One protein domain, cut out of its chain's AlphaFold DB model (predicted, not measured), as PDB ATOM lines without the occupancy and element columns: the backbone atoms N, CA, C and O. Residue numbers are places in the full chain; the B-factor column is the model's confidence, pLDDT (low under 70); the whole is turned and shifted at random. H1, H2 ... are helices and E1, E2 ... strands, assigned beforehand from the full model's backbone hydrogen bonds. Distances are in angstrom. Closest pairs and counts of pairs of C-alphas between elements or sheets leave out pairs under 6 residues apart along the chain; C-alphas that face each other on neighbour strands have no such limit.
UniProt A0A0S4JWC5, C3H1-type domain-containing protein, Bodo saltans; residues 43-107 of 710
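What this domain is: This is residues 43 to 107 of the 710 residues of the protein "C3H1-type domain-containing protein" of Bodo saltans (UniProt A0A0S4JWC5). With little regular structure, the domain is a small sheet of three strands at one end and two long loop stretches filling the rest, with one short helix, H1, between them. The printed part has 65 residues, 19 of them in named elements: E1, E2, H1, E3 along the chain, class mixed. The sheet's order is E1, E2, E3, antiparallel; the whole is compact, radius of gyration of the C-alphas 10.3 A, spans 29 by 23 by 18 A.

Where its parts are: E1, residues 46 to 50, 12.4 A, begins at C-alpha 46 (273.151, 219.107, 262.641). E2 is residues 55 to 59, 12.9 A. H1 is residues 79 to 84, 8.3 A. E3, residues 104 to 106, 7.1 A, ends at C-alpha 106 (266.509, 225.104, 269.608).

How they stand to each other: E1 and E2 form a hairpin, antiparallel at 141 degrees; N 48 and O 57 are within hydrogen-bond range, 2.8 A. E2 and E3 are antiparallel at 137 degrees, with N 58 and O 105 at 2.8 A. H1 is not on the sheet; its closest C-alphas with E1 are those of Asp 50 and Arg 79, 7.7 A. In H1 every O i to N i+4 pair is within hydrogen-bond range. Residues 64 to 65 pair antiparallel with residues 97 to 98.

The domain as a whole: The C-alphas of Gln 88 and Ser 107 are farthest apart, 28.8 A. The links E2 to H1 and H1 to E3 are long. The printed part has no cut, and no printed residue is under 70 in pLDDT.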
ATOM      1  N   ALA A  43     280.720 214.097 266.590       90.88
ATOM      2  CA  ALA A  43     280.165 214.789 265.433       90.88
ATOM      3  C   ALA A  43     279.417 216.054 265.904       90.88
ATOM      4  O   ALA A  43     278.654 215.960 266.875       90.88
ATOM      5  N   PRO A  44     279.613 217.218 265.254       93.44
ATOM      6  CA  PRO A  44     278.875 218.427 265.598       93.44
ATOM      7  C   PRO A  44     277.367 218.198 265.415       93.44
ATOM      8  O   PRO A  44     276.966 217.344 264.611       93.44
ATOM      9  N   PRO A  45     276.509 218.931 266.145       96.19
ATOM     10  CA  PRO A  45     275.077 218.853 265.916       96.19
ATOM     11  C   PRO A  45     274.744 219.311 264.495       96.19
ATOM     12  O   PRO A  45     275.339 220.250 263.966       96.19
ATOM     13  N   ILE A  46     273.760 218.655 263.892       96.75
ATOM     14  CA  ILE A  46     273.151 219.107 262.641       96.75
ATOM     15  C   ILE A  46     271.907 219.927 262.966       96.75
ATOM     16  O   ILE A  46     271.204 219.641 263.939       96.75
ATOM     17  N   GLN A  47     271.625 220.929 262.140       97.44
ATOM     18  CA  GLN A  47     270.434 221.764 262.278       97.44
ATOM     19  C   GLN A  47     269.339 221.258 261.349       97.44
ATOM     20  O   GLN A  47     269.492 221.321 260.134       97.44
ATOM     21  N   LEU A  48     268.230 220.776 261.895       97.94
ATOM     22  CA  LEU A  48     267.063 220.347 261.132       97.94
ATOM     23  C   LEU A  48     265.987 221.433 261.143       97.94
ATOM     24  O   LEU A  48     265.769 222.085 262.162       97.94
ATOM     25  N   HIS A  49     265.294 221.600 260.022       97.56
ATOM     26  CA  HIS A  49     264.110 222.444 259.943       97.56
ATOM     27  C   HIS A  49     262.896 221.673 260.475       97.56
ATOM     28  O   HIS A  49     262.543 220.613 259.950       97.56
ATOM     29  N   ASP A  50     262.245 222.201 261.507       97.44
ATOM     30  CA  ASP A  50     260.989 221.670 262.025       97.44
ATOM     31  C   ASP A  50     259.804 222.235 261.217       97.44
ATOM     32  O   ASP A  50     259.461 223.411 261.372       97.44
ATOM     33  N   PRO A  51     259.137 221.421 260.374       96.88
ATOM     34  CA  PRO A  51     258.115 221.910 259.450       96.88
ATOM     35  C   PRO A  51     256.857 222.444 260.148       96.88
ATOM     36  O   PRO A  51     256.093 223.169 259.520       96.88
ATOM     37  N   GLN A  52     256.626 222.102 261.421       95.56
ATOM     38  CA  GLN A  52     255.456 222.575 262.168       95.56
ATOM     39  C   GLN A  52     255.660 223.976 262.760       95.56
ATOM     40  O   GLN A  52     254.713 224.754 262.834       95.56
ATOM     41  N   THR A  53     256.875 224.289 263.219       95.19
ATOM     42  CA  THR A  53     257.180 225.561 263.901       95.19
ATOM     43  C   THR A  53     257.930 226.557 263.020       95.19
ATOM     44  O   THR A  53     258.023 227.729 263.383       95.19
ATOM     45  N   GLY A  54     258.493 226.105 261.893       95.19
ATOM     46  CA  GLY A  54     259.385 226.899 261.046       95.19
ATOM     47  C   GLY A  54     260.746 227.192 261.691       95.19
ATOM     48  O   GLY A  54     261.478 228.057 261.213       95.19
ATOM     49  N   ARG A  55     261.079 226.530 262.810       94.75
ATOM     50  CA  ARG A  55     262.317 226.761 263.569       94.75
ATOM     51  C   ARG A  55     263.406 225.766 263.185       94.75
ATOM     52  O   ARG A  55     263.133 224.636 262.785       94.75
ATOM     53  N   MET A  56     264.654 226.183 263.377       95.56
ATOM     54  CA  MET A  56     265.810 225.294 263.295       95.56
ATOM     55  C   MET A  56     266.069 224.658 264.663       95.56
ATOM     56  O   MET A  56     266.283 225.367 265.651       95.56
ATOM     57  N   VAL A  57     266.087 223.328 264.714       96.94
ATOM     58  CA  VAL A  57     266.448 222.550 265.904       96.94
ATOM     59  C   VAL A  57     267.770 221.828 265.679       96.94
ATOM     60  O   VAL A  57     268.012 221.259 264.618       96.94
ATOM     61  N   ASN A  58     268.634 221.826 266.681       97.38
ATOM     62  CA  ASN A  58     269.848 221.025 266.698       97.38
ATOM     63  C   ASN A  58     269.520 219.588 267.106       97.38
ATOM     64  O   ASN A  58     268.685 219.360 267.984       97.38
ATOM     65  N   VAL A  59     270.232 218.626 266.525       96.94
ATOM     66  CA  VAL A  59     270.246 217.230 266.969       96.94
ATOM     67  C   VAL A  59     271.650 216.649 266.816       96.94
ATOM     68  O   VAL A  59     272.373 216.973 265.872       96.94
ATOM     69  N   LYS A  60     272.056 215.758 267.727       96.00
ATOM     70  CA  LYS A  60     273.290 214.980 267.541       96.00
ATOM     71  C   LYS A  60     273.066 213.881 266.497       96.00
ATOM     72  O   LYS A  60     272.115 213.117 266.664       96.00
ATOM     73  N   PRO A  61     273.952 213.697 265.499       96.00
ATOM     74  CA  PRO A  61     273.836 212.609 264.522       96.00
ATOM     75  C   PRO A  61     273.636 211.219 265.150       96.00
ATOM     76  O   PRO A  61     272.812 210.445 264.665       96.00
ATOM     77  N   SER A  62     274.286 210.933 266.288       94.56
ATOM     78  CA  SER A  62     274.138 209.679 267.051       94.56
ATOM     79  C   SER A  62     272.743 209.444 267.664       94.56
ATOM     80  O   SER A  62     272.494 208.375 268.216       94.56
ATOM     81  N   ARG A  63     271.826 210.417 267.568       95.56
ATOM     82  CA  ARG A  63     270.421 210.339 268.015       95.56
ATOM     83  C   ARG A  63     269.416 210.292 266.867       95.56
ATOM     84  O   ARG A  63     268.214 210.397 267.105       95.56
ATOM     85  N   THR A  64     269.901 210.119 265.641       96.44
ATOM     86  CA  THR A  64     269.063 209.983 264.448       96.44
ATOM     87  C   THR A  64     268.966 208.526 263.995       96.44
ATOM     88  O   THR A  64     269.846 207.712 264.274       96.44
ATOM     89  N   THR A  65     267.868 208.174 263.331       96.56
ATOM     90  CA  THR A  65     267.674 206.870 262.681       96.56
ATOM     91  C   THR A  65     267.817 207.042 261.173       96.56
ATOM     92  O   THR A  65     267.395 208.059 260.627       96.56
ATOM     93  N   ALA A  66     268.412 206.055 260.497       96.31
ATOM     94  CA  ALA A  66     268.590 206.089 259.050       96.31
ATOM     95  C   ALA A  66     267.241 206.140 258.308       96.31
ATOM     96  O   ALA A  66     266.313 205.389 258.614       96.31
ATOM     97  N   THR A  67     267.174 207.020 257.314       97.62
ATOM     98  CA  THR A  67     266.006 207.325 256.477       97.62
ATOM     99  C   THR A  67     266.451 207.536 255.028       97.62
ATOM    100  O   THR A  67     267.646 207.676 254.773       97.62
ATOM    101  N   ALA A  68     265.513 207.625 254.081       97.25
ATOM    102  CA  ALA A  68     265.819 208.026 252.707       97.25
ATOM    103  C   ALA A  68     266.300 209.487 252.625       97.25
ATOM    104  O   ALA A  68     267.105 209.823 251.758       97.25
ATOM    105  N   ALA A  69     265.856 210.348 253.550       97.56
ATOM    106  CA  ALA A  69     266.416 211.685 253.708       97.56
ATOM    107  C   ALA A  69     267.910 211.639 254.093       97.56
ATOM    108  O   ALA A  69     268.253 210.995 255.091       97.56
ATOM    109  N   PRO A  70     268.789 212.354 253.364       96.31
ATOM    110  CA  PRO A  70     270.196 212.476 253.720       96.31
ATOM    111  C   PRO A  70     270.377 213.299 255.003       96.31
ATOM    112  O   PRO A  70     269.701 214.302 255.236       96.31
ATOM    113  N   LEU A  71     271.328 212.883 255.839       97.06
ATOM    114  CA  LEU A  71     271.567 213.477 257.151       97.06
ATOM    115  C   LEU A  71     272.483 214.712 257.054       97.06
ATOM    116  O   LEU A  71     273.699 214.602 257.202       97.06
ATOM    117  N   HIS A  72     271.905 215.890 256.805       96.50
ATOM    118  CA  HIS A  72     272.634 217.163 256.729       96.50
ATOM    119  C   HIS A  72     271.886 218.320 257.411       96.50
ATOM    120  O   HIS A  72     270.671 218.271 257.612       96.50
ATOM    121  N   SER A  73     272.610 219.399 257.724       96.56
ATOM    122  CA  SER A  73     271.992 220.652 258.174       96.56
ATOM    123  C   SER A  73     271.102 221.247 257.075       96.56
ATOM    124  O   SER A  73     271.475 221.251 255.903       96.56
ATOM    125  N   GLY A  74     269.916 221.724 257.446       96.38
ATOM    126  CA  GLY A  74     268.830 222.113 256.542       96.38
ATOM    127  C   GLY A  74     267.838 220.987 256.216       96.38
ATOM    128  O   GLY A  74     266.816 221.263 255.596       96.38
ATOM    129  N   GLY A  75     268.094 219.738 256.628       97.38
ATOM    130  CA  GLY A  75     267.151 218.629 256.443       97.38
ATOM    131  C   GLY A  75     265.863 218.794 257.265       97.38
ATOM    132  O   GLY A  75     265.878 219.374 258.348       97.38
ATOM    133  N   THR A  76     264.738 218.273 256.771       98.19
ATOM    134  CA  THR A  76     263.435 218.366 257.456       98.19
ATOM    135  C   THR A  76     263.306 217.325 258.570       98.19
ATOM    136  O   THR A  76     263.617 216.153 258.362       98.19
ATOM    137  N   LEU A  77     262.799 217.725 259.738       98.25
ATOM    138  CA  LEU A  77     262.498 216.835 260.864       98.25
ATOM    139  C   LEU A  77     261.183 216.062 260.652       98.25
ATOM    140  O   LEU A  77     260.135 216.657 260.400       98.25
ATOM    141  N   CYS A  78     261.202 214.738 260.830       98.06
ATOM    142  CA  CYS A  78     259.989 213.918 260.772       98.06
ATOM    143  C   CYS A  78     259.181 214.020 262.076       98.06
ATOM    144  O   CYS A  78     259.468 213.335 263.063       98.06
ATOM    145  N   ARG A  79     258.135 214.857 262.074       96.44
ATOM    146  CA  ARG A  79     257.249 215.035 263.235       96.44
ATOM    147  C   ARG A  79     256.455 213.787 263.616       96.44
ATOM    148  O   ARG A  79     256.339 213.514 264.805       96.44
ATOM    149  N   GLU A  80     255.982 212.997 262.646       96.94
ATOM    150  CA  GLU A  80     255.250 211.755 262.948       96.94
ATOM    151  C   GLU A  80     256.114 210.805 263.794       96.94
ATOM    152  O   GLU A  80     255.677 210.349 264.851       96.94
ATOM    153  N   PHE A  81     257.375 210.601 263.389       97.06
ATOM    154  CA  PHE A  81     258.324 209.772 264.129       97.06
ATOM    155  C   PHE A  81     258.614 210.321 265.530       97.06
ATOM    156  O   PHE A  81     258.591 209.563 266.498       97.06
ATOM    157  N   LEU A  82     258.851 211.634 265.638       96.00
ATOM    158  CA  LEU A  82     259.184 212.305 266.898       96.00
ATOM    159  C   LEU A  82     258.067 212.193 267.949       96.00
ATOM    160  O   LEU A  82     258.352 212.081 269.138       96.00
ATOM    161  N   GLU A  83     256.806 212.257 267.519       94.75
ATOM    162  CA  GLU A  83     255.643 212.330 268.412       94.75
ATOM    163  C   GLU A  83     255.014 210.964 268.701       94.75
ATOM    164  O   GLU A  83     254.524 210.736 269.805       94.75
ATOM    165  N   ARG A  84     255.032 210.043 267.729       91.62
ATOM    166  CA  ARG A  84     254.402 208.715 267.848       91.62
ATOM    167  C   ARG A  84     255.398 207.585 268.100       91.62
ATOM    168  O   ARG A  84     254.986 206.439 268.241       91.62
ATOM    169  N   THR A  85     256.697 207.887 268.167       85.94
ATOM    170  CA  THR A  85     257.789 206.889 268.207       85.94
ATOM    171  C   THR A  85     257.764 205.945 266.989       85.94
ATOM    172  O   THR A  85     258.168 204.786 267.059       85.94
ATOM    173  N   GLY A  86     257.261 206.433 265.852       91.38
ATOM    174  CA  GLY A  86     257.104 205.666 264.620       91.38
ATOM    175  C   GLY A  86     256.545 206.524 263.488       91.38
ATOM    176  O   GLY A  86     255.772 207.445 263.728       91.38
ATOM    177  N   CYS A  87     256.947 206.236 262.251       96.88
ATOM    178  CA  CYS A  87     256.456 206.905 261.046       96.88
ATOM    179  C   CYS A  87     256.103 205.855 259.994       96.88
ATOM    180  O   CYS A  87     256.841 204.882 259.825       96.88
ATOM    181  N   GLN A  88     254.998 206.063 259.278       97.00
ATOM    182  CA  GLN A  88     254.467 205.101 258.305       97.00
ATOM    183  C   GLN A  88     255.423 204.839 257.132       97.00
ATOM    184  O   GLN A  88     255.466 203.730 256.609       97.00
ATOM    185  N   ALA A  89     256.239 205.829 256.756       97.00
ATOM    186  CA  ALA A  89     257.257 205.674 255.716       97.00
ATOM    187  C   ALA A  89     258.485 204.853 256.169       97.00
ATOM    188  O   ALA A  89     259.284 204.434 255.331       97.00
ATOM    189  N   GLY A  90     258.660 204.617 257.476       95.88
ATOM    190  CA  GLY A  90     259.779 203.843 258.019       95.88
ATOM    191  C   GLY A  90     261.144 204.356 257.544       95.88
ATOM    192  O   GLY A  90     261.415 205.556 257.561       95.88
ATOM    193  N   SER A  91     262.001 203.447 257.077       96.69
ATOM    194  CA  SER A  91     263.308 203.779 256.489       96.69
ATOM    195  C   SER A  91     263.224 204.560 255.172       96.69
ATOM    196  O   SER A  91     264.222 205.136 254.756       96.69
ATOM    197  N   TYR A  92     262.063 204.613 254.515       97.62
ATOM    198  CA  TYR A  92     261.851 205.352 253.264       97.62
ATOM    199  C   TYR A  92     261.366 206.793 253.492       97.62
ATOM    200  O   TYR A  92     260.952 207.464 252.551       97.62
ATOM    201  N   CYS A  93     261.395 207.288 254.734       98.19
ATOM    202  CA  CYS A  93     260.956 208.644 255.031       98.19
ATOM    203  C   CYS A  93     261.856 209.706 254.379       98.19
ATOM    204  O   CYS A  93     263.082 209.673 254.504       98.19
ATOM    205  N   ASN A  94     261.227 210.703 253.751       97.88
ATOM    206  CA  ASN A  94     261.879 211.891 253.188       97.88
ATOM    207  C   ASN A  94     262.100 212.991 254.248       97.88
ATOM    208  O   ASN A  94     262.173 214.178 253.937       97.88
ATOM    209  N   SER A  95     262.178 212.619 255.525       98.19
ATOM    210  CA  SER A  95     262.502 213.511 256.640       98.19
ATOM    211  C   SER A  95     263.279 212.740 257.704       98.19
ATOM    212  O   SER A  95     263.061 211.545 257.894       98.19
ATOM    213  N   VAL A  96     264.188 213.418 258.397       98.31
ATOM    214  CA  VAL A  96     265.111 212.806 259.358       98.31
ATOM    215  C   VAL A  96     264.351 212.342 260.599       98.31
ATOM    216  O   VAL A  96     263.601 213.103 261.217       98.31
ATOM    217  N   HIS A  97     264.561 211.084 260.979       98.19
ATOM    218  CA  HIS A  97     264.011 210.488 262.194       98.19
ATOM    219  C   HIS A  97     264.933 210.763 263.388       98.19
ATOM    220  O   HIS A  97     266.125 210.466 263.326       98.19
ATOM    221  N   VAL A  98     264.387 211.289 264.487       97.31
ATOM    222  CA  VAL A  98     265.116 211.532 265.747       97.31
ATOM    223  C   VAL A  98     264.494 210.709 266.868       97.31
ATOM    224  O   VAL A  98     263.274 210.694 267.021       97.31
ATOM    225  N   VAL A  99     265.329 210.021 267.650       94.88
ATOM    226  CA  VAL A  99     264.907 209.071 268.692       94.88
ATOM    227  C   VAL A  99     264.462 209.811 269.964       94.88
ATOM    228  O   VAL A  99     265.138 209.761 270.986       94.88
ATOM    229  N   GLY A 100     263.336 210.520 269.885       94.12
ATOM    230  CA  GLY A 100     262.723 211.239 271.009       94.12
ATOM    231  C   GLY A 100     262.944 212.757 270.997       94.12
ATOM    232  O   GLY A 100     263.916 213.283 270.448       94.12
ATOM    233  N   ARG A 101     262.002 213.485 271.608       95.12
ATOM    234  CA  ARG A 101     261.994 214.959 271.676       95.12
ATOM    235  C   ARG A 101     263.044 215.512 272.644       95.12
ATOM    236  O   ARG A 101     263.498 216.635 272.478       95.12
ATOM    237  N   GLU A 102     263.488 214.714 273.606       93.75
ATOM    238  CA  GLU A 102     264.585 215.012 274.533       93.75
ATOM    239  C   GLU A 102     265.980 215.013 273.875       93.75
ATOM    240  O   GLU A 102     266.994 215.204 274.550       93.75
ATOM    241  N   HIS A 103     266.061 214.741 272.569       95.06
ATOM    242  CA  HIS A 103     267.301 214.744 271.792       95.06
ATOM    243  C   HIS A 103     267.407 215.909 270.798       95.06
ATOM    244  O   HIS A 103     268.441 216.028 270.138       95.06
ATOM    245  N   ILE A 104     266.393 216.782 270.738       96.38
ATOM    246  CA  ILE A 104     266.423 218.036 269.975       96.38
ATOM    247  C   ILE A 104     266.432 219.255 270.904       96.38
ATOM    248  O   ILE A 104     265.844 219.223 271.985       96.38
ATOM    249  N   TRP A 105     267.075 220.344 270.482       96.75
ATOM    250  CA  TRP A 105     267.042 221.635 271.182       96.75
ATOM    251  C   TRP A 105     267.110 222.798 270.187       96.75
ATOM    252  O   TRP A 105     267.760 222.693 269.151       96.75
ATOM    253  N   GLU A 106     266.446 223.916 270.471       96.31
ATOM    254  CA  GLU A 106     266.509 225.104 269.608       96.31
ATOM    255  C   GLU A 106     267.858 225.826 269.764       96.31
ATOM    256  O   GLU A 106     268.392 225.916 270.870       96.31
ATOM    257  N   SER A 107     268.419 226.349 268.668       93.50
ATOM    258  CA  SER A 107     269.593 227.233 268.739       93.50
ATOM    259  C   SER A 107     269.224 228.564 269.382       93.50
ATOM    260  O   SER A 107     268.292 229.236 268.941       93.50
TER     261      SER A 107